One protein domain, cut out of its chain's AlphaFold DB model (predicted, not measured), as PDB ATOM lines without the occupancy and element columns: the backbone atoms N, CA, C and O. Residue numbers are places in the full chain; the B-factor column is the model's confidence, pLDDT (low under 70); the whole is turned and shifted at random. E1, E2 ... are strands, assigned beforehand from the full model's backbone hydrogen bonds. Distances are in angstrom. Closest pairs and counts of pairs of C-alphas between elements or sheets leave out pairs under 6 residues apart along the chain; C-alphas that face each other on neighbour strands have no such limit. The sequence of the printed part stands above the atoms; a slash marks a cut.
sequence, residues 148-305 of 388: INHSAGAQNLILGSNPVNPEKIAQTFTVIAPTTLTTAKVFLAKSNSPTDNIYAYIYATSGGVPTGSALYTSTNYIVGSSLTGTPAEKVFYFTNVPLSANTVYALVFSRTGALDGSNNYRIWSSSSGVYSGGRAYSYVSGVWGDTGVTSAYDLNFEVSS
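AT A GLANCE: This is residues 148 to 305 of the 388 residues of an uncharacterized protein of bioreactor metagenome (UniProt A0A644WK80). Two sheets of six strands stand face to face as a sandwich with their strands crossed, and the chain winds over both as a jelly roll, one long hairpin of four nested antiparallel pairs: E2 with E9, E3 with E8, E4 with E7 and E5 with E6. One sheet, in the order E6, E5, E8, E3, E10, E11, is antiparallel and curls like part of a barrel, folding back at E8; the other is branched, with E4 paired to E7, E9 and E12, E2 beside E9 and E1 beside E12, each pair antiparallel. The printed part has 158 residues, with no named helix and twelve named strands, E1 to E12 in chain order, and its class is all strand. It is compact, with a radius of gyration of the C-alphas of 14.3 A, and rounded, with spans of 41 by 33 by 29 A.

IN THESE COORDINATES: E1, residues 148 to 150, begins at C-alpha 148 at (-29.650, 29.067, -47.653). E2 is residues 155 to 159, and E3 is residues 168 to 175, 21.6 A from first to last C-alpha. E4, residues 179 to 191, is the longest strand, 35.4 A, and ends at C-alpha 191 at (-11.369, 9.536, -39.148). E5, residues 197 to 206, measures 27.9 A. E6, residues 209 to 217, bends by 89 degrees at residue 212. E7, residues 232 to 243, measures 26.9 A and bends by 90 degrees at residue 240. E8, residues 247 to 255, measures 26.1 A, and E9, residues 264 to 270, 19.3 A. E10 is residues 280 to 284 and E11 residues 287 to 290. E12, residues 301 to 304, ends at C-alpha 304 at (-31.115, 29.181, -41.387).

HOW THE PARTS SIT: In the branched sheet, E1 is antiparallel to E12, with N 148 and O 303 within hydrogen-bond range at 2.9 A. E2 is antiparallel to E9, with N 157 and O 267 at 2.8 A. The pairing of E4 is staggered: E7 lies on one side of it, beside residues 179 to 188, with N 181 and O 241 at 2.8 A. On the other side are E12, with N 185 and O 302 at 2.8 A, and E9, with N 191 and O 264 at 2.8 A. In the second sheet E6 and E11 are edge strands. E5 and E6 form a hairpin, with N 211 and O 204 at 2.9 A. Next come E5 and E8, with N 201 and O 252 at 2.8 A, then E8 and E3, with N 251 and O 171 at 2.8 A. E3 and E10 have N 170 and O 281 at 2.8 A, and the hairpin E10 and E11 has N 282 and O 289 at 2.8 A. This is a folded sheet, bent back on itself at the hinge E8: E6 and E5 face E3, E10 and E11, and the closest C-alphas of E6 and E11, Pro 210 and Trp 288, are 6.9 A apart. Across the sandwich, strands of one sheet stand at 51 degrees to those of the other; the closest C-alphas of E5 and E7, Ala 200 and Phe 236, are 6.4 A apart.

THE WHOLE: The C-alphas farthest apart, those of Ala 177 and Ser 262, are 41.8 A apart. The printed part has no cut. The link from E6 to E7, residues 218 to 231, is long; its residues 222 to 223 pair antiparallel with residues 197 to 198 of E5. The mean pLDDT of the printed part is 90.4; residue 152, residues 163 to 164, residues 272 to 273 and residues 292 to 296 are under 70.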
ATOM      1  N   ILE A 148     -30.599  29.211 -46.560       89.31
ATOM      2  CA  ILE A 148     -29.650  29.067 -47.653       89.31
ATOM      3  C   ILE A 148     -28.999  27.711 -47.481       89.31
ATOM      4  O   ILE A 148     -28.386  27.441 -46.450       89.31
ATOM      5  N   ASN A 149     -29.135  26.847 -48.476       90.81
ATOM      6  CA  ASN A 149     -28.603  25.504 -48.391       90.81
ATOM      7  C   ASN A 149     -28.044  25.011 -49.716       90.81
ATOM      8  O   ASN A 149     -28.399  25.467 -50.801       90.81
ATOM      9  N   HIS A 150     -27.198  24.005 -49.586       89.38
ATOM     10  CA  HIS A 150     -26.742  23.175 -50.674       89.38
ATOM     11  C   HIS A 150     -26.704  21.723 -50.196       89.38
ATOM     12  O   HIS A 150     -26.299  21.426 -49.070       89.38
ATOM     13  N   SER A 151     -27.205  20.803 -51.014       82.81
ATOM     14  CA  SER A 151     -27.335  19.384 -50.656       82.81
ATOM     15  C   SER A 151     -27.126  18.510 -51.887       82.81
ATOM     16  O   SER A 151     -27.988  17.715 -52.252       82.81
ATOM     17  N   ALA A 152     -25.995  18.694 -52.562       68.06
ATOM     18  CA  ALA A 152     -25.619  17.882 -53.707       68.06
ATOM     19  C   ALA A 152     -24.409  17.017 -53.343       68.06
ATOM     20  O   ALA A 152     -23.456  17.476 -52.741       68.06
ATOM     21  N   GLY A 153     -24.417  15.742 -53.706       71.88
ATOM     22  CA  GLY A 153     -23.198  14.935 -53.680       71.88
ATOM     23  C   GLY A 153     -22.812  14.294 -52.342       71.88
ATOM     24  O   GLY A 153     -23.318  14.597 -51.262       71.88
ATOM     25  N   ALA A 154     -21.909  13.321 -52.467       82.25
ATOM     26  CA  ALA A 154     -21.444  12.437 -51.399       82.25
ATOM     27  C   ALA A 154     -19.920  12.523 -51.181       82.25
ATOM     28  O   ALA A 154     -19.332  11.621 -50.582       82.25
ATOM     29  N   GLN A 155     -19.279  13.577 -51.699       89.25
ATOM     30  CA  GLN A 155     -17.851  13.822 -51.510       89.25
ATOM     31  C   GLN A 155     -17.585  14.396 -50.114       89.25
ATOM     32  O   GLN A 155     -18.506  14.647 -49.336       89.25
ATOM     33  N   ASN A 156     -16.312  14.567 -49.766       89.50
ATOM     34  CA  ASN A 156     -15.937  15.217 -48.519       89.50
ATOM     35  C   ASN A 156     -14.629  15.997 -48.645       89.50
ATOM     36  O   ASN A 156     -13.740  15.638 -49.414       89.50
ATOM     37  N   LEU A 157     -14.520  17.046 -47.836       90.81
ATOM     38  CA  LEU A 157     -13.295  17.783 -47.567       90.81
ATOM     39  C   LEU A 157     -12.754  17.379 -46.194       90.81
ATOM     40  O   LEU A 157     -13.514  17.190 -45.239       90.81
ATOM     41  N   ILE A 158     -11.434  17.258 -46.089       92.19
ATOM     42  CA  ILE A 158     -10.757  16.885 -44.846       92.19
ATOM     43  C   ILE A 158     -10.478  18.151 -44.035       92.19
ATOM     44  O   ILE A 158      -9.861  19.085 -44.534       92.19
ATOM     45  N   LEU A 159     -10.890  18.163 -42.769       93.88
ATOM     46  CA  LEU A 159     -10.579  19.210 -41.799       93.88
ATOM     47  C   LEU A 159      -9.548  18.689 -40.791       93.88
ATOM     48  O   LEU A 159      -9.796  17.714 -40.073       93.88
ATOM     49  N   GLY A 160      -8.416  19.387 -40.684       91.38
ATOM     50  CA  GLY A 160      -7.496  19.238 -39.562       91.38
ATOM     51  C   GLY A 160      -6.440  18.135 -39.678       91.38
ATOM     52  O   GLY A 160      -6.039  17.606 -38.643       91.38
ATOM     53  N   SER A 161      -6.012  17.759 -40.886       88.75
ATOM     54  CA  SER A 161      -4.957  16.752 -41.095       88.75
ATOM     55  C   SER A 161      -3.568  17.379 -41.368       88.75
ATOM     56  O   SER A 161      -3.472  18.528 -41.784       88.75
ATOM     57  N   ASN A 162      -2.484  16.646 -41.097       76.31
ATOM     58  CA  ASN A 162      -1.069  17.056 -41.223       76.31
ATOM     59  C   ASN A 162      -0.340  16.052 -42.152       76.31
ATOM     60  O   ASN A 162      -0.628  14.860 -42.013       76.31
ATOM     61  N   PRO A 163       0.594  16.423 -43.063       57.34
ATOM     62  CA  PRO A 163       1.262  17.722 -43.245       57.34
ATOM     63  C   PRO A 163       0.590  18.738 -44.171       57.34
ATOM     64  O   PRO A 163       1.006  19.891 -44.183       57.34
ATOM     65  N   VAL A 164      -0.417  18.346 -44.954       61.78
ATOM     66  CA  VAL A 164      -1.030  19.231 -45.960       61.78
ATOM     67  C   VAL A 164      -2.537  19.008 -46.005       61.78
ATOM     68  O   VAL A 164      -3.047  18.366 -46.915       61.78
ATOM     69  N   ASN A 165      -3.256  19.499 -44.999       72.25
ATOM     70  CA  ASN A 165      -4.714  19.626 -45.035       72.25
ATOM     71  C   ASN A 165      -5.142  20.866 -44.232       72.25
ATOM     72  O   ASN A 165      -4.377  21.358 -43.401       72.25
ATOM     73  N   PRO A 166      -6.345  21.400 -44.481       83.69
ATOM     74  CA  PRO A 166      -6.704  22.716 -43.979       83.69
ATOM     75  C   PRO A 166      -7.050  22.760 -42.493       83.69
ATOM     76  O   PRO A 166      -7.756  21.904 -41.955       83.69
ATOM     77  N   GLU A 167      -6.580  23.827 -41.852       91.06
ATOM     78  CA  GLU A 167      -6.888  24.233 -40.477       91.06
ATOM     79  C   GLU A 167      -8.355  24.655 -40.332       91.06
ATOM     80  O   GLU A 167      -8.961  24.523 -39.261       91.06
ATOM     81  N   LYS A 168      -8.925  25.183 -41.422       94.88
ATOM     82  CA  LYS A 168     -10.324  25.594 -41.513       94.88
ATOM     83  C   LYS A 168     -10.894  25.260 -42.881       94.88
ATOM     84  O   LYS A 168     -10.229  25.448 -43.896       94.88
ATOM     85  N   ILE A 169     -12.148  24.839 -42.907       95.06
ATOM     86  CA  ILE A 169     -12.935  24.682 -44.132       95.06
ATOM     87  C   ILE A 169     -14.051  25.711 -44.095       95.06
ATOM     88  O   ILE A 169     -14.643  25.927 -43.041       95.06
ATOM     89  N   ALA A 170     -14.340  26.345 -45.221       95.81
ATOM     90  CA  ALA A 170     -15.378  27.352 -45.318       95.81
ATOM     91  C   ALA A 170     -16.297  27.104 -46.506       95.81
ATOM     92  O   ALA A 170     -15.872  26.542 -47.510       95.81
ATOM     93  N   GLN A 171     -17.523  27.598 -46.399       95.62
ATOM     94  CA  GLN A 171     -18.437  27.822 -47.509       95.62
ATOM     95  C   GLN A 171     -18.877  29.277 -47.467       95.62
ATOM     96  O   GLN A 171     -19.384  29.735 -46.440       95.62
ATOM     97  N   THR A 172     -18.708  30.008 -48.563       95.62
ATOM     98  CA  THR A 172     -19.337  31.322 -48.686       95.62
ATOM     99  C   THR A 172     -20.770  31.205 -49.162       95.62
ATOM    100  O   THR A 172     -21.136  30.252 -49.853       95.62
ATOM    101  N   PHE A 173     -21.587  32.166 -48.744       94.31
ATOM    102  CA  PHE A 173     -22.991  32.262 -49.104       94.31
ATOM    103  C   PHE A 173     -23.437  33.721 -49.161       94.31
ATOM    104  O   PHE A 173     -22.942  34.572 -48.416       94.31
ATOM    105  N   THR A 174     -24.384  34.004 -50.052       93.06
ATOM    106  CA  THR A 174     -24.920  35.349 -50.276       93.06
ATOM    107  C   THR A 174     -26.256  35.496 -49.569       93.06
ATOM    108  O   THR A 174     -27.195  34.751 -49.839       93.06
ATOM    109  N   VAL A 175     -26.351  36.471 -48.671       89.19
ATOM    110  CA  VAL A 175     -27.593  36.816 -47.976       89.19
ATOM    111  C   VAL A 175     -28.389  37.771 -48.856       89.19
ATOM    112  O   VAL A 175     -27.872  38.812 -49.235       89.19
ATOM    113  N   ILE A 176     -29.629  37.424 -49.201       80.06
ATOM    114  CA  ILE A 176     -30.450  38.201 -50.148       80.06
ATOM    115  C   ILE A 176     -31.244  39.298 -49.423       80.06
ATOM    116  O   ILE A 176     -31.299  40.434 -49.880       80.06
ATOM    117  N   ALA A 177     -31.791  38.982 -48.248       76.88
ATOM    118  CA  ALA A 177     -32.583  39.882 -47.408       76.88
ATOM    119  C   ALA A 177     -31.985  39.934 -45.991       76.88
ATOM    120  O   ALA A 177     -31.345  38.961 -45.580       76.88
ATOM    121  N   PRO A 178     -32.149  41.043 -45.244       80.81
ATOM    122  CA  PRO A 178     -31.593  41.131 -43.901       80.81
ATOM    123  C   PRO A 178     -32.250  40.075 -43.009       80.81
ATOM    124  O   PRO A 178     -33.457  39.851 -43.080       80.81
ATOM    125  N   THR A 179     -31.456  39.397 -42.186       84.69
ATOM    126  CA  THR A 179     -31.941  38.245 -41.417       84.69
ATOM    127  C   THR A 179     -31.155  38.049 -40.129       84.69
ATOM    128  O   THR A 179     -30.082  38.623 -39.941       84.69
ATOM    129  N   THR A 180     -31.675  37.183 -39.263       88.56
ATOM    130  CA  THR A 180     -31.004  36.732 -38.049       88.56
ATOM    131  C   THR A 180     -30.680  35.249 -38.171       88.56
ATOM    132  O   THR A 180     -31.565  34.394 -38.102       88.56
ATOM    133  N   LEU A 181     -29.398  34.929 -38.333       91.81
ATOM    134  CA  LEU A 181     -28.914  33.555 -38.332       91.81
ATOM    135  C   LEU A 181     -29.019  32.961 -36.923       91.81
ATOM    136  O   LEU A 181     -28.569  33.566 -35.945       91.81
ATOM    137  N   THR A 182     -29.551  31.744 -36.838       92.50
ATOM    138  CA  THR A 182     -29.650  30.998 -35.576       92.50
ATOM    139  C   THR A 182     -29.056  29.605 -35.673       92.50
ATOM    140  O   THR A 182     -28.592  29.083 -34.661       92.50
ATOM    141  N   THR A 183     -29.025  28.992 -36.861       93.56
ATOM    142  CA  THR A 183     -28.406  27.680 -37.030       93.56
ATOM    143  C   THR A 183     -27.596  27.570 -38.309       93.56
ATOM    144  O   THR A 183     -27.921  28.166 -39.335       93.56
ATOM    145  N   ALA A 184     -26.534  26.773 -38.239       96.38
ATOM    146  CA  ALA A 184     -25.849  26.246 -39.403       96.38
ATOM    147  C   ALA A 184     -25.750  24.724 -39.291       96.38
ATOM    148  O   ALA A 184     -25.432  24.198 -38.224       96.38
ATOM    149  N   LYS A 185     -25.997  24.008 -40.384       95.50
ATOM    150  CA  LYS A 185     -25.927  22.548 -40.444       95.50
ATOM    151  C   LYS A 185     -24.902  22.102 -41.465       95.50
ATOM    152  O   LYS A 185     -24.780  22.713 -42.523       95.50
ATOM    153  N   VAL A 186     -24.204  21.018 -41.148       96.38
ATOM    154  CA  VAL A 186     -23.323  20.284 -42.066       96.38
ATOM    155  C   VAL A 186     -23.331  18.804 -41.730       96.38
ATOM    156  O   VAL A 186     -23.570  18.408 -40.589       96.38
ATOM    157  N   PHE A 187     -23.004  17.975 -42.713       96.12
ATOM    158  CA  PHE A 187     -22.741  16.558 -42.486       96.12
ATOM    159  C   PHE A 187     -21.276  16.348 -42.094       96.12
ATOM    160  O   PHE A 187     -20.364  16.698 -42.848       96.12
ATOM    161  N   LEU A 188     -21.055  15.766 -40.912       96.88
ATOM    162  CA  LEU A 188     -19.730  15.519 -40.342       96.88
ATOM    163  C   LEU A 188     -19.510  14.034 -40.054       96.88
ATOM    164  O   LEU A 188     -20.407  13.337 -39.578       96.88
ATOM    165  N   ALA A 189     -18.275  13.582 -40.264       97.12
ATOM    166  CA  ALA A 189     -17.759  12.306 -39.776       97.12
ATOM    167  C   ALA A 189     -16.340  12.484 -39.215       97.12
ATOM    168  O   ALA A 189     -15.665  13.477 -39.499       97.12
ATOM    169  N   LYS A 190     -15.860  11.498 -38.455       97.00
ATOM    170  CA  LYS A 190     -14.459  11.424 -38.022       97.00
ATOM    171  C   LYS A 190     -13.667  10.383 -38.804       97.00
ATOM    172  O   LYS A 190     -14.225   9.449 -39.390       97.00
ATOM    173  N   SER A 191     -12.356  10.544 -38.773       95.56
ATOM    174  CA  SER A 191     -11.369   9.536 -39.148       95.56
ATOM    175  C   SER A 191     -10.597   9.167 -37.885       95.56
ATOM    176  O   SER A 191     -10.081  10.055 -37.212       95.56
ATOM    177  N   ASN A 192     -10.524   7.877 -37.550       96.62
ATOM    178  CA  ASN A 192      -9.917   7.380 -36.309       96.62
ATOM    179  C   ASN A 192     -10.543   7.997 -35.039       96.62
ATOM    180  O   ASN A 192     -11.768   7.965 -34.882       96.62
ATOM    181  N   SER A 193      -9.721   8.508 -34.116       96.50
ATOM    182  CA  SER A 193     -10.135   8.838 -32.746       96.50
ATOM    183  C   SER A 193      -9.789  10.274 -32.317       96.50
ATOM    184  O   SER A 193      -9.231  10.449 -31.234       96.50
ATOM    185  N   PRO A 194     -10.110  11.322 -33.102       96.81
ATOM    186  CA  PRO A 194      -9.957  12.695 -32.638       96.81
ATOM    187  C   PRO A 194     -10.874  12.958 -31.437       96.81
ATOM    188  O   PRO A 194     -12.041  12.552 -31.423       96.81
ATOM    189  N   THR A 195     -10.343  13.633 -30.419       95.62
ATOM    190  CA  THR A 195     -11.032  13.883 -29.140       95.62
ATOM    191  C   THR A 195     -11.353  15.352 -28.896       95.62
ATOM    192  O   THR A 195     -12.057  15.667 -27.943       95.62
ATOM    193  N   ASP A 196     -10.827  16.248 -29.722       97.81
ATOM    194  CA  ASP A 196     -11.060  17.683 -29.646       97.81
ATOM    195  C   ASP A 196     -12.409  18.085 -30.261       97.81
ATOM    196  O   ASP A 196     -13.191  17.245 -30.718       97.81
ATOM    197  N   ASN A 197     -12.717  19.380 -30.203       97.88
ATOM    198  CA  ASN A 197     -14.024  19.919 -30.553       97.88
ATOM    199  C   ASN A 197     -13.982  20.643 -31.896       97.88
ATOM    200  O   ASN A 197     -12.963  21.223 -32.263       97.88
ATOM    201  N   ILE A 198     -15.117  20.668 -32.586       98.50
ATOM    202  CA  ILE A 198     -15.334  21.442 -33.808       98.50
ATOM    203  C   ILE A 198     -16.299  22.579 -33.486       98.50
ATOM    204  O   ILE A 198     -17.351  22.341 -32.890       98.50
ATOM    205  N   TYR A 199     -15.955  23.787 -33.915       98.50
ATOM    206  CA  TYR A 199     -16.813  24.970 -33.865       98.50
ATOM    207  C   TYR A 199     -17.147  25.441 -35.276       98.50
ATOM    208  O   TYR A 199     -16.366  25.232 -36.212       98.50
ATOM    209  N   ALA A 200     -18.288  26.117 -35.398       98.62
ATOM    210  CA  ALA A 200     -18.640  26.885 -36.579       98.62
ATOM    211  C   ALA A 200     -18.522  28.382 -36.290       98.62
ATOM    212  O   ALA A 200     -18.687  28.843 -35.161       98.62
ATOM    213  N   TYR A 201     -18.251  29.151 -37.330       98.56
ATOM    214  CA  TYR A 201     -18.017  30.581 -37.245       98.56
ATOM    215  C   TYR A 201     -18.599  31.277 -38.466       98.56
ATOM    216  O   TYR A 201     -18.651  30.694 -39.548       98.56
ATOM    217  N   ILE A 202     -18.949  32.549 -38.311       98.44
ATOM    218  CA  ILE A 202     -19.288  33.434 -39.423       98.44
ATOM    219  C   ILE A 202     -18.159  34.440 -39.596       98.44
ATOM    220  O   ILE A 202     -17.767  35.101 -38.637       98.44
ATOM    221  N   TYR A 203     -17.633  34.549 -40.810       98.56
ATOM    222  CA  TYR A 203     -16.585  35.498 -41.186       98.56
ATOM    223  C   TYR A 203     -17.121  36.505 -42.208       98.56
ATOM    224  O   TYR A 203     -18.005  36.188 -43.011       98.56
ATOM    225  N   ALA A 204     -16.547  37.709 -42.197       98.06
ATOM    226  CA  ALA A 204     -16.684  38.657 -43.298       98.06
ATOM    227  C   ALA A 204     -15.953  38.131 -44.541       98.06
ATOM    228  O   ALA A 204     -15.017  37.330 -44.430       98.06
ATOM    229  N   THR A 205     -16.324  38.630 -45.719       97.56
ATOM    230  CA  THR A 205     -15.608  38.327 -46.962       97.56
ATOM    231  C   THR A 205     -15.155  39.589 -47.688       97.56
ATOM    232  O   THR A 205     -15.718  40.666 -47.504       97.56
ATOM    233  N   SER A 206     -14.122  39.447 -48.516       95.81
ATOM    234  CA  SER A 206     -13.672  40.458 -49.473       95.81
ATOM    235  C   SER A 206     -13.416  39.771 -50.808       95.81
ATOM    236  O   SER A 206     -12.710  38.765 -50.860       95.81
ATOM    237  N   GLY A 207     -14.066  40.240 -51.878       90.88
ATOM    238  CA  GLY A 207     -14.042  39.552 -53.177       90.88
ATOM    239  C   GLY A 207     -14.566  38.108 -53.124       90.88
ATOM    240  O   GLY A 207     -14.146  37.276 -53.921       90.88
ATOM    241  N   GLY A 208     -15.437  37.791 -52.156       90.25
ATOM    242  CA  GLY A 208     -15.964  36.443 -51.930       90.25
ATOM    243  C   GLY A 208     -15.049  35.508 -51.133       90.25
ATOM    244  O   GLY A 208     -15.453  34.383 -50.864       90.25
ATOM    245  N   VAL A 209     -13.861  35.956 -50.711       94.19
ATOM    246  CA  VAL A 209     -12.914  35.171 -49.899       94.19
ATOM    247  C   VAL A 209     -13.080  35.529 -48.418       94.19
ATOM    248  O   VAL A 209     -13.195  36.720 -48.117       94.19
ATOM    249  N   PRO A 210     -13.077  34.569 -47.470       97.12
ATOM    250  CA  PRO A 210     -13.131  34.883 -46.041       97.12
ATOM    251  C   PRO A 210     -11.943  35.752 -45.596       97.12
ATOM    252  O   PRO A 210     -10.816  35.562 -46.051       97.12
ATOM    253  N   THR A 211     -12.167  36.701 -44.684       95.75
ATOM    254  CA  THR A 211     -11.111  37.613 -44.202       95.75
ATOM    255  C   THR A 211     -11.196  37.874 -42.703       95.75
ATOM    256  O   THR A 211     -12.248  37.693 -42.091       95.75
ATOM    257  N   GLY A 212     -10.084  38.332 -42.120       94.44
ATOM    258  CA  GLY A 212     -10.030  38.769 -40.727       94.44
ATOM    259  C   GLY A 212     -10.275  37.645 -39.715       94.44
ATOM    260  O   GLY A 212      -9.953  36.479 -39.955       94.44
ATOM    261  N   SER A 213     -10.809  38.022 -38.554       94.94
ATOM    262  CA  SER A 213     -11.256  37.107 -37.502       94.94
ATOM    263  C   SER A 213     -12.731  36.735 -37.671       94.94
ATOM    264  O   SER A 213     -13.470  37.386 -38.410       94.94
ATOM    265  N   ALA A 214     -13.178  35.712 -36.938       97.44
ATOM    266  CA  ALA A 214     -14.597  35.392 -36.850       97.44
ATOM    267  C   ALA A 214     -15.389  36.615 -36.350       97.44
ATOM    268  O   ALA A 214     -15.020  37.218 -35.342       97.44
ATOM    269  N   LEU A 215     -16.473  36.955 -37.048       98.00
ATOM    270  CA  LEU A 215     -17.473  37.920 -36.588       98.00
ATOM    271  C   LEU A 215     -18.327  37.305 -35.480       98.00
ATOM    272  O   LEU A 215     -18.616  37.947 -34.476       98.00
ATOM    273  N   TYR A 216     -18.707  36.042 -35.673       98.31
ATOM    274  CA  TYR A 216     -19.557  35.297 -34.754       98.31
ATOM    275  C   TYR A 216     -19.063  33.860 -34.621       98.31
ATOM    276  O   TYR A 216     -18.497  33.295 -35.559       98.31
ATOM    277  N   THR A 217     -19.298  33.269 -33.455       98.19
ATOM    278  CA  THR A 217     -18.929  31.888 -33.120       98.19
ATOM    279  C   THR A 217     -20.180  31.135 -32.696       98.19
ATOM    280  O   THR A 217     -21.053  31.718 -32.050       98.19
ATOM    281  N   SER A 218     -20.273  29.856 -33.055       98.50
ATOM    282  CA  SER A 218     -21.356  29.000 -32.589       98.50
ATOM    283  C   SER A 218     -21.337  28.885 -31.065       98.50
ATOM    284  O   SER A 218     -20.279  28.763 -30.449       98.50
ATOM    285  N   THR A 219     -22.509  28.911 -30.438       98.00
ATOM    286  CA  THR A 219     -22.649  28.799 -28.979       98.00
ATOM    287  C   THR A 219     -22.430  27.378 -28.479       98.00
ATOM    288  O   THR A 219     -22.069  27.175 -27.321       98.00
ATOM    289  N   ASN A 220     -22.613  26.390 -29.353       98.25
ATOM    290  CA  ASN A 220     -22.236  25.008 -29.113       98.25
ATOM    291  C   ASN A 220     -20.998  24.613 -29.928       98.25
ATOM    292  O   ASN A 220     -20.529  25.324 -30.819       98.25
ATOM    293  N   TYR A 221     -20.524  23.409 -29.639       98.44
ATOM    294  CA  TYR A 221     -19.492  22.714 -30.386       98.44
ATOM    295  C   TYR A 221     -19.875  21.250 -30.568       98.44
ATOM    296  O   TYR A 221     -20.691  20.698 -29.826       98.44
ATOM    297  N   ILE A 222     -19.249  20.606 -31.547       98.50
ATOM    298  CA  ILE A 222     -19.378  19.170 -31.775       98.50
ATOM    299  C   ILE A 222     -18.136  18.480 -31.225       98.50
ATOM    300  O   ILE A 222     -17.021  18.745 -31.670       98.50
ATOM    301  N   VAL A 223     -18.324  17.585 -30.256       98.12
ATOM    302  CA  VAL A 223     -17.227  16.805 -29.668       98.12
ATOM    303  C   VAL A 223     -16.776  15.739 -30.659       98.12
ATOM    304  O   VAL A 223     -17.587  14.918 -31.093       98.12
ATOM    305  N   GLY A 224     -15.488  15.697 -30.991       97.31
ATOM    306  CA  GLY A 224     -14.950  14.778 -31.993       97.31
ATOM    307  C   GLY A 224     -15.165  13.306 -31.652       97.31
ATOM    308  O   GLY A 224     -15.516  12.509 -32.524       97.31
ATOM    309  N   SER A 225     -15.074  12.951 -30.369       97.25
ATOM    310  CA  SER A 225     -15.323  11.585 -29.901       97.25
ATOM    311  C   SER A 225     -16.774  11.129 -30.116       97.25
ATOM    312  O   SER A 225     -16.991   9.934 -30.322       97.25
ATOM    313  N   SER A 226     -17.738  12.065 -30.164       97.19
ATOM    314  CA  SER A 226     -19.169  11.802 -30.412       97.19
ATOM    315  C   SER A 226     -19.495  11.464 -31.872       97.19
ATOM    316  O   SER A 226     -20.568  10.937 -32.164       97.19
ATOM    317  N   LEU A 227     -18.584  11.764 -32.804       97.94
ATOM    318  CA  LEU A 227     -18.761  11.464 -34.221       97.94
ATOM    319  C   LEU A 227     -18.463   9.989 -34.506       97.94
ATOM    320  O   LEU A 227     -17.736   9.318 -33.768       97.94
ATOM    321  N   THR A 228     -18.993   9.492 -35.620       97.75
ATOM    322  CA  THR A 228     -18.697   8.157 -36.152       97.75
ATOM    323  C   THR A 228     -17.967   8.276 -37.492       97.75
ATOM    324  O   THR A 228     -17.736   9.377 -37.992       97.75
ATOM    325  N   GLY A 229     -17.567   7.141 -38.073       96.56
ATOM    326  CA  GLY A 229     -16.983   7.104 -39.419       96.56
ATOM    327  C   GLY A 229     -17.987   7.375 -40.548       96.56
ATOM    328  O   GLY A 229     -17.566   7.556 -41.693       96.56
ATOM    329  N   THR A 230     -19.282   7.421 -40.228       95.50
ATOM    330  CA  THR A 230     -20.395   7.646 -41.158       95.50
ATOM    331  C   THR A 230     -20.856   9.102 -41.055       95.50
ATOM    332  O   THR A 230     -20.956   9.610 -39.936       95.50
ATOM    333  N   PRO A 231     -21.147   9.785 -42.178       94.88
ATOM    334  CA  PRO A 231     -21.658  11.151 -42.139       94.88
ATOM    335  C   PRO A 231     -22.982  11.225 -41.388       94.88
ATOM    336  O   PRO A 231     -23.905  10.457 -41.655       94.88
ATOM    337  N   ALA A 232     -23.086  12.194 -40.490       95.56
ATOM    338  CA  ALA A 232     -24.333  12.550 -39.836       95.56
ATOM    339  C   ALA A 232     -24.488  14.067 -39.833       95.56
ATOM    340  O   ALA A 232     -23.503  14.788 -39.654       95.56
ATOM    341  N   GLU A 233     -25.719  14.545 -39.996       96.19
ATOM    342  CA  GLU A 233     -26.022  15.965 -39.863       96.19
ATOM    343  C   GLU A 233     -25.699  16.435 -38.438       96.19
ATOM    344  O   GLU A 233     -25.985  15.755 -37.442       96.19
ATOM    345  N   LYS A 234     -25.053  17.592 -38.347       97.31
ATOM    346  CA  LYS A 234     -24.724  18.268 -37.099       97.31
ATOM    347  C   LYS A 234     -25.164  19.711 -37.188       97.31
ATOM    348  O   LYS A 234     -24.984  20.353 -38.218       97.31
ATOM    349  N   VAL A 235     -25.715  20.195 -36.081       97.31
ATOM    350  CA  VAL A 235     -26.271  21.539 -35.959       97.31
ATOM    351  C   VAL A 235     -25.364  22.369 -35.062       97.31
ATOM    352  O   VAL A 235     -25.026  21.969 -33.945       97.31
ATOM    353  N   PHE A 236     -24.985  23.535 -35.563       98.19
ATOM    354  CA  PHE A 236     -24.320  24.594 -34.829       98.19
ATOM    355  C   PHE A 236     -25.326  25.708 -34.564       98.19
ATOM    356  O   PHE A 236     -26.017  26.138 -35.485       98.19
ATOM    357  N   TYR A 237     -25.411  26.166 -33.323       96.69
ATOM    358  CA  TYR A 237     -26.332  27.207 -32.887       96.69
ATOM    359  C   TYR A 237     -25.620  28.553 -32.806       96.69
ATOM    360  O   TYR A 237     -24.463  28.634 -32.403       96.69
ATOM    361  N   PHE A 238     -26.333  29.612 -33.155       96.12
ATOM    362  CA  PHE A 238     -25.908  31.000 -33.082       96.12
ATOM    363  C   PHE A 238     -26.979  31.797 -32.340       96.12
ATOM    364  O   PHE A 238     -28.174  31.553 -32.500       96.12
ATOM    365  N   THR A 239     -26.564  32.757 -31.517       91.81
ATOM    366  CA  THR A 239     -27.497  33.626 -30.794       91.81
ATOM    367  C   THR A 239     -27.582  34.968 -31.496       91.81
ATOM    368  O   THR A 239     -26.638  35.748 -31.434       91.81
ATOM    369  N   ASN A 240     -28.728  35.223 -32.131       81.06
ATOM    370  CA  ASN A 240     -29.095  36.505 -32.729       81.06
ATOM    371  C   ASN A 240     -28.003  37.113 -33.620       81.06
ATOM    372  O   ASN A 240     -27.576  38.235 -33.374       81.06
ATOM    373  N   VAL A 241     -27.521  36.377 -34.626       92.38
ATOM    374  CA  VAL A 241     -26.471  36.875 -35.528       92.38
ATOM    375  C   VAL A 241     -27.108  37.664 -36.679       92.38
ATOM    376  O   VAL A 241     -27.664  37.036 -37.583       92.38
ATOM    377  N   PRO A 242     -27.054  39.013 -36.687       90.81
ATOM    378  CA  PRO A 242     -27.626  39.799 -37.769       90.81
ATOM    379  C   PRO A 242     -26.741  39.700 -39.012       90.81
ATOM    380  O   PRO A 242     -25.535  39.964 -38.961       90.81
ATOM    381  N   LEU A 243     -27.350  39.353 -40.140       91.56
ATOM    382  CA  LEU A 243     -26.708  39.329 -41.445       91.56
ATOM    383  C   LEU A 243     -27.361  40.368 -42.352       91.56
ATOM    384  O   LEU A 243     -28.586  40.460 -42.443       91.56
ATOM    385  N   SER A 244     -26.526  41.162 -43.017       90.19
ATOM    386  CA  SER A 244     -26.982  42.225 -43.912       90.19
ATOM    387  C   SER A 244     -27.402  41.667 -45.269       90.19
ATOM    388  O   SER A 244     -26.802  40.720 -45.776       90.19
ATOM    389  N   ALA A 245     -28.415  42.290 -45.872       85.25
ATOM    390  CA  ALA A 245     -28.837  41.994 -47.236       85.25
ATOM    391  C   ALA A 245     -27.702  42.214 -48.246       85.25
ATOM    392  O   ALA A 245     -26.797  43.020 -48.021       85.25
ATOM    393  N   ASN A 246     -27.775  41.507 -49.373       87.12
ATOM    394  CA  ASN A 246     -26.826  41.539 -50.487       87.12
ATOM    395  C   ASN A 246     -25.349  41.425 -50.072       87.12
ATOM    396  O   ASN A 246     -24.462  41.962 -50.735       87.12
ATOM    397  N   THR A 247     -25.079  40.742 -48.959       92.94
ATOM    398  CA  THR A 247     -23.736  40.610 -48.387       92.94
ATOM    399  C   THR A 247     -23.294  39.154 -48.427       92.94
ATOM    400  O   THR A 247     -24.056  38.246 -48.085       92.94
ATOM    401  N   VAL A 248     -22.047  38.928 -48.841       96.19
ATOM    402  CA  VAL A 248     -21.433  37.597 -48.849       96.19
ATOM    403  C   VAL A 248     -20.737  37.355 -47.512       96.19
ATOM    404  O   VAL A 248     -19.813  38.082 -47.136       96.19
ATOM    405  N   TYR A 249     -21.155  36.307 -46.809       97.75
ATOM    406  CA  TYR A 249     -20.531  35.833 -45.574       97.75
ATOM    407  C   TYR A 249     -19.897  34.460 -45.794       97.75
ATOM    408  O   TYR A 249     -20.197  33.773 -46.769       97.75
ATOM    409  N   ALA A 250     -19.016  34.053 -44.883       97.94
ATOM    410  CA  ALA A 250     -18.429  32.719 -44.888       97.94
ATOM    411  C   ALA A 250     -18.806  31.946 -43.626       97.94
ATOM    412  O   ALA A 250     -18.513  32.392 -42.516       97.94
ATOM    413  N   LEU A 251     -19.403  30.769 -43.806       98.31
ATOM    414  CA  LEU A 251     -19.560  29.761 -42.767       98.31
ATOM    415  C   LEU A 251     -18.265  28.959 -42.685       98.31
ATOM    416  O   LEU A 251     -17.906  28.268 -43.634       98.31
ATOM    417  N   VAL A 252     -17.559  29.064 -41.565       98.31
ATOM    418  CA  VAL A 252     -16.232  28.478 -41.362       98.31
ATOM    419  C   VAL A 252     -16.279  27.433 -40.259       98.31
ATOM    420  O   VAL A 252     -16.808  27.692 -39.186       98.31
ATOM    421  N   PHE A 253     -15.649  26.286 -40.484       98.12
ATOM    422  CA  PHE A 253     -15.476  25.214 -39.512       98.12
ATOM    423  C   PHE A 253     -14.009  25.074 -39.139       98.12
ATOM    424  O   PHE A 253     -13.139  25.046 -40.011       98.12
ATOM    425  N   SER A 254     -13.734  24.954 -37.845       96.38
ATOM    426  CA  SER A 254     -12.385  24.705 -37.342       96.38
ATOM    427  C   SER A 254     -12.422  23.836 -36.095       96.38
ATOM    428  O   SER A 254     -13.410  23.825 -35.356       96.38
ATOM    429  N   ARG A 255     -11.335  23.101 -35.879       95.56
ATOM    430  CA  ARG A 255     -11.138  22.243 -34.714       95.56
ATOM    431  C   ARG A 255     -10.319  22.958 -33.638       95.56
ATOM    432  O   ARG A 255      -9.552  23.862 -33.955       95.56
ATOM    433  N   THR A 256     -10.456  22.557 -32.376       95.94
ATOM    434  CA  THR A 256      -9.701  23.157 -31.259       95.94
ATOM    435  C   THR A 256      -8.333  22.516 -31.023       95.94
ATOM    436  O   THR A 256      -7.500  23.107 -30.342       95.94
ATOM    437  N   GLY A 257      -8.114  21.290 -31.505       92.12
ATOM    438  CA  GLY A 257      -6.856  20.559 -31.359       92.12
ATOM    439  C   GLY A 257      -5.843  20.859 -32.464       92.12
ATOM    440  O   GLY A 257      -6.144  21.516 -33.461       92.12
ATOM    441  N   ALA A 258      -4.627  20.341 -32.290       92.12
ATOM    442  CA  ALA A 258      -3.587  20.404 -33.312       92.12
ATOM    443  C   ALA A 258      -3.958  19.572 -34.554       92.12
ATOM    444  O   ALA A 258      -4.749  18.627 -34.480       92.12
ATOM    445  N   LEU A 259      -3.354  19.909 -35.697       92.56
ATOM    446  CA  LEU A 259      -3.477  19.110 -36.914       92.56
ATOM    447  C   LEU A 259      -2.880  17.714 -36.698       92.56
ATOM    448  O   LEU A 259      -1.794  17.575 -36.136       92.56
ATOM    449  N   ASP A 260      -3.564  16.686 -37.192       92.81
ATOM    450  CA  ASP A 260      -3.142  15.294 -37.029       92.81
ATOM    451  C   ASP A 260      -3.468  14.490 -38.297       92.81
ATOM    452  O   ASP A 260      -4.618  14.400 -38.734       92.81
ATOM    453  N   GLY A 261      -2.435  13.895 -38.904       89.25
ATOM    454  CA  GLY A 261      -2.549  13.123 -40.143       89.25
ATOM    455  C   GLY A 261      -3.478  11.908 -40.046       89.25
ATOM    456  O   GLY A 261      -4.082  11.521 -41.043       89.25
ATOM    457  N   SER A 262      -3.650  11.349 -38.847       92.00
ATOM    458  CA  SER A 262      -4.498  10.184 -38.580       92.00
ATOM    459  C   SER A 262      -5.842  10.570 -37.965       92.00
ATOM    460  O   SER A 262      -6.870  10.017 -38.351       92.00
ATOM    461  N   ASN A 263      -5.856  11.509 -37.017       95.12
ATOM    462  CA  ASN A 263      -7.054  11.890 -36.267       95.12
ATOM    463  C   ASN A 263      -7.628  13.207 -36.794       95.12
ATOM    464  O   ASN A 263      -7.287  14.284 -36.308       95.12
ATOM    465  N   ASN A 264      -8.517  13.121 -37.781       95.25
ATOM    466  CA  ASN A 264      -9.090  14.274 -38.482       95.25
ATOM    467  C   ASN A 264     -10.602  14.128 -38.700       95.25
ATOM    468  O   ASN A 264     -11.207  13.109 -38.350       95.25
ATOM    469  N   TYR A 265     -11.213  15.160 -39.276       96.75
ATOM    470  CA  TYR A 265     -12.642  15.199 -39.564       96.75
ATOM    471  C   TYR A 265     -12.901  15.300 -41.061       96.75
ATOM    472  O   TYR A 265     -12.063  15.779 -41.822       96.75
ATOM    473  N   ARG A 266     -14.086  14.862 -41.475       94.12
ATOM    474  CA  ARG A 266     -14.564  14.943 -42.854       94.12
ATOM    475  C   ARG A 266     -15.863  15.730 -42.876       94.12
ATOM    476  O   ARG A 266     -16.800  15.374 -42.158       94.12
ATOM    477  N   ILE A 267     -15.897  16.785 -43.683       94.19
ATOM    478  CA  ILE A 267     -17.079  17.613 -43.930       94.19
ATOM    479  C   ILE A 267     -17.596  17.273 -45.316       94.19
ATOM    480  O   ILE A 267     -16.834  17.312 -46.278       94.19
ATOM    481  N   TRP A 268     -18.869  16.912 -45.421       93.81
ATOM    482  CA  TRP A 268     -19.439  16.502 -46.700       93.81
ATOM    483  C   TRP A 268     -19.586  17.664 -47.675       93.81
ATOM    484  O   TRP A 268     -19.870  18.801 -47.288       93.81
ATOM    485  N   SER A 269     -19.400  17.341 -48.947       91.12
ATOM    486  CA  SER A 269     -19.388  18.280 -50.056       91.12
ATOM    487  C   SER A 269     -19.879  17.630 -51.349       91.12
ATOM    488  O   SER A 269     -19.999  16.405 -51.467       91.12
ATOM    489  N   SER A 270     -20.108  18.472 -52.347       86.94
ATOM    490  CA  SER A 270     -20.255  18.086 -53.741       86.94
ATOM    491  C   SER A 270     -19.058  18.528 -54.545       86.94
ATOM    492  O   SER A 270     -18.543  19.595 -54.267       86.94
ATOM    493  N   SER A 271     -18.702  17.782 -55.592       79.56
ATOM    494  CA  SER A 271     -17.884  18.266 -56.718       79.56
ATOM    495  C   SER A 271     -18.714  18.500 -57.992       79.56
ATOM    496  O   SER A 271     -18.161  18.746 -59.062       79.56
ATOM    497  N   SER A 272     -20.034  18.299 -57.914       67.81
ATOM    498  CA  SER A 272     -20.977  18.341 -59.036       67.81
ATOM    499  C   SER A 272     -22.291  18.981 -58.587       67.81
ATOM    500  O   SER A 272     -22.927  18.488 -57.659       67.81
ATOM    501  N   GLY A 273     -22.730  20.050 -59.245       65.81
ATOM    502  CA  GLY A 273     -23.799  20.902 -58.715       65.81
ATOM    503  C   GLY A 273     -23.175  22.024 -57.901       65.81
ATOM    504  O   GLY A 273     -22.852  21.845 -56.735       65.81
ATOM    505  N   VAL A 274     -22.931  23.137 -58.589       73.19
ATOM    506  CA  VAL A 274     -22.295  24.326 -58.027       73.19
ATOM    507  C   VAL A 274     -23.356  25.123 -57.281       73.19
ATOM    508  O   VAL A 274     -24.398  25.462 -57.850       73.19
ATOM    509  N   TYR A 275     -23.090  25.442 -56.022       86.88
ATOM    510  CA  TYR A 275     -23.895  26.381 -55.263       86.88
ATOM    511  C   TYR A 275     -23.605  27.798 -55.771       86.88
ATOM    512  O   TYR A 275     -22.576  28.394 -55.483       86.88
ATOM    513  N   SER A 276     -24.528  28.367 -56.542       86.12
ATOM    514  CA  SER A 276     -24.332  29.664 -57.208       86.12
ATOM    515  C   SER A 276     -24.181  30.853 -56.253       86.12
ATOM    516  O   SER A 276     -23.680  31.901 -56.657       86.12
ATOM    517  N   GLY A 277     -24.607  30.711 -54.995       85.88
ATOM    518  CA  GLY A 277     -24.556  31.777 -53.995       85.88
ATOM    519  C   GLY A 277     -23.202  31.940 -53.300       85.88
ATOM    520  O   GLY A 277     -23.085  32.807 -52.432       85.88
ATOM    521  N   GLY A 278     -22.194  31.131 -53.639       89.75
ATOM    522  CA  GLY A 278     -20.853  31.219 -53.068       89.75
ATOM    523  C   GLY A 278     -19.947  30.079 -53.524       89.75
ATOM    524  O   GLY A 278     -20.129  29.550 -54.612       89.75
ATOM    525  N   ARG A 279     -18.921  29.751 -52.736       89.31
ATOM    526  CA  ARG A 279     -18.026  28.612 -52.996       89.31
ATOM    527  C   ARG A 279     -17.329  28.124 -51.730       89.31
ATOM    528  O   ARG A 279     -17.229  28.878 -50.754       89.31
ATOM    529  N   ALA A 280     -16.785  26.909 -51.752       92.19
ATOM    530  CA  ALA A 280     -15.954  26.429 -50.654       92.19
ATOM    531  C   ALA A 280     -14.518  26.986 -50.694       92.19
ATOM    532  O   ALA A 280     -13.911  27.136 -51.753       92.19
ATOM    533  N   TYR A 281     -13.949  27.227 -49.510       92.69
ATOM    534  CA  TYR A 281     -12.553  27.620 -49.309       92.69
ATOM    535  C   TYR A 281     -11.889  26.769 -48.232       92.69
ATOM    536  O   TYR A 281     -12.539  26.163 -47.377       92.69
ATOM    537  N   SER A 282     -10.563  26.767 -48.244       92.56
ATOM    538  CA  SER A 282      -9.730  26.119 -47.246       92.56
ATOM    539  C   SER A 282      -8.696  27.103 -46.698       92.56
ATOM    540  O   SER A 282      -8.203  27.961 -47.428       92.56
ATOM    541  N   TYR A 283      -8.406  27.014 -45.402       92.69
ATOM    542  CA  TYR A 283      -7.379  27.817 -44.745       92.69
ATOM    543  C   TYR A 283      -6.178  26.942 -44.425       92.69
ATOM    544  O   TYR A 283      -6.306  25.972 -43.673       92.69
ATOM    545  N   VAL A 284      -5.024  27.281 -44.987       90.38
ATOM    546  CA  VAL A 284      -3.773  26.543 -44.803       90.38
ATOM    547  C   VAL A 284      -2.665  27.548 -44.530       90.38
ATOM    548  O   VAL A 284      -2.467  28.472 -45.321       90.38
ATOM    549  N   SER A 285      -1.928  27.368 -43.434       88.81
ATOM    550  CA  SER A 285      -0.709  28.131 -43.140       88.81
ATOM    551  C   SER A 285      -0.912  29.646 -43.211       88.81
ATOM    552  O   SER A 285      -0.090  30.375 -43.768       88.81
ATOM    553  N   GLY A 286      -2.028  30.136 -42.673       88.81
ATOM    554  CA  GLY A 286      -2.313  31.567 -42.637       88.81
ATOM    555  C   GLY A 286      -3.115  32.116 -43.825       88.81
ATOM    556  O   GLY A 286      -3.509  33.284 -43.786       88.81
ATOM    557  N   VAL A 287      -3.378  31.314 -44.861       90.69
ATOM    558  CA  VAL A 287      -3.922  31.787 -46.144       90.69
ATOM    559  C   VAL A 287      -5.217  31.064 -46.505       90.69
ATOM    560  O   VAL A 287      -5.294  29.838 -46.438       90.69
ATOM    561  N   TRP A 288      -6.228  31.829 -46.927       93.19
ATOM    562  CA  TRP A 288      -7.423  31.291 -47.577       93.19
ATOM    563  C   TRP A 288      -7.141  31.032 -49.054       93.19
ATOM    564  O   TRP A 288      -6.712  31.931 -49.773       93.19
ATOM    565  N   GLY A 289      -7.420  29.817 -49.508       89.12
ATOM    566  CA  GLY A 289      -7.365  29.435 -50.914       89.12
ATOM    567  C   GLY A 289      -8.525  28.519 -51.273       89.12
ATOM    568  O   GLY A 289      -9.233  28.018 -50.392       89.12
ATOM    569  N   ASP A 290      -8.726  28.287 -52.567       84.38
ATOM    570  CA  ASP A 290      -9.654  27.252 -53.025       84.38
ATOM    571  C   ASP A 290      -9.274  25.901 -52.392       84.38
ATOM    572  O   ASP A 290      -8.128  25.682 -51.991       84.38
ATOM    573  N   THR A 291     -10.218  24.968 -52.286       72.81
ATOM    574  CA  THR A 291     -10.047  23.699 -51.548       72.81
ATOM    575  C   THR A 291      -9.086  22.693 -52.206       72.81
ATOM    576  O   THR A 291      -9.210  21.493 -51.985       72.81
ATOM    577  N   GLY A 292      -8.128  23.145 -53.024       56.44
ATOM    578  CA  GLY A 292      -7.020  22.342 -53.559       56.44
ATOM    579  C   GLY A 292      -7.399  21.299 -54.615       56.44
ATOM    580  O   GLY A 292      -6.523  20.619 -55.139       56.44
ATOM    581  N   VAL A 293      -8.682  21.185 -54.965       50.34
ATOM    582  CA  VAL A 293      -9.196  20.243 -55.964       50.34
ATOM    583  C   VAL A 293     -10.114  21.027 -56.905       50.34
ATOM    584  O   VAL A 293     -11.286  21.226 -56.604       50.34
ATOM    585  N   THR A 294      -9.535  21.578 -57.979       44.22
ATOM    586  CA  THR A 294     -10.217  22.221 -59.126       44.22
ATOM    587  C   THR A 294     -11.574  22.863 -58.804       44.22
ATOM    588  O   THR A 294     -12.592  22.303 -59.185       44.22
ATOM    589  N   SER A 295     -11.593  23.991 -58.081       54.75
ATOM    590  CA  SER A 295     -12.649  25.035 -58.087       54.75
ATOM    591  C   SER A 295     -14.144  24.633 -58.071       54.75
ATOM    592  O   SER A 295     -14.984  25.467 -58.396       54.75
ATOM    593  N   ALA A 296     -14.507  23.398 -57.723       66.94
ATOM    594  CA  ALA A 296     -15.845  22.844 -57.969       66.94
ATOM    595  C   ALA A 296     -16.499  22.262 -56.715       66.94
ATOM    596  O   ALA A 296     -17.546  21.621 -56.827       66.94
ATOM    597  N   TYR A 297     -15.869  22.437 -55.547       84.00
ATOM    598  CA  TYR A 297     -16.428  21.933 -54.306       84.00
ATOM    599  C   TYR A 297     -17.318  22.951 -53.611       84.00
ATOM    600  O   TYR A 297     -16.913  24.088 -53.382       84.00
ATOM    601  N   ASP A 298     -18.490  22.483 -53.206       90.12
ATOM    602  CA  ASP A 298     -19.409  23.187 -52.323       90.12
ATOM    603  C   ASP A 298     -19.795  22.267 -51.176       90.12
ATOM    604  O   ASP A 298     -20.007  21.070 -51.368       90.12
ATOM    605  N   LEU A 299     -19.873  22.803 -49.965       92.88
ATOM    606  CA  LEU A 299     -20.293  22.030 -48.806       92.88
ATOM    607  C   LEU A 299     -21.748  21.586 -48.944       92.88
ATOM    608  O   LEU A 299     -22.572  22.252 -49.574       92.88
ATOM    609  N   ASN A 300     -22.073  20.482 -48.279       93.75
ATOM    610  CA  ASN A 300     -23.455  20.149 -47.965       93.75
ATOM    611  C   ASN A 300     -23.810  20.874 -46.679       93.75
ATOM    612  O   ASN A 300     -23.505  20.390 -45.584       93.75
ATOM    613  N   PHE A 301     -24.382  22.062 -46.832       95.12
ATOM    614  CA  PHE A 301     -24.623  22.978 -45.734       95.12
ATOM    615  C   PHE A 301     -26.038  23.536 -45.759       95.12
ATOM    616  O   PHE A 301     -26.697  23.591 -46.795       95.12
ATOM    617  N   GLU A 302     -26.471  24.001 -44.601       94.38
ATOM    618  CA  GLU A 302     -27.633  24.859 -44.442       94.38
ATOM    619  C   GLU A 302     -27.254  25.975 -43.476       94.38
ATOM    620  O   GLU A 302     -26.632  25.714 -42.451       94.38
ATOM    621  N   VAL A 303     -27.630  27.206 -43.781       94.00
ATOM    622  CA  VAL A 303     -27.710  28.297 -42.813       94.00
ATOM    623  C   VAL A 303     -29.151  28.769 -42.772       94.00
ATOM    624  O   VAL A 303     -29.772  28.991 -43.812       94.00
ATOM    625  N   SER A 304     -29.703  28.874 -41.573       90.81
ATOM    626  CA  SER A 304     -31.115  29.181 -41.387       90.81
ATOM    627  C   SER A 304     -31.354  30.010 -40.134       90.81
ATOM    628  O   SER A 304     -30.539  30.085 -39.207       90.81
ATOM    629  N   SER A 305     -32.493  30.686 -40.150       86.19
ATOM    630  CA  SER A 305     -33.052  31.348 -38.978       86.19
ATOM    631  C   SER A 305     -33.852  30.342 -38.151       86.19
ATOM    632  O   SER A 305     -34.019  29.190 -38.553       86.19
TER     633      SER A 305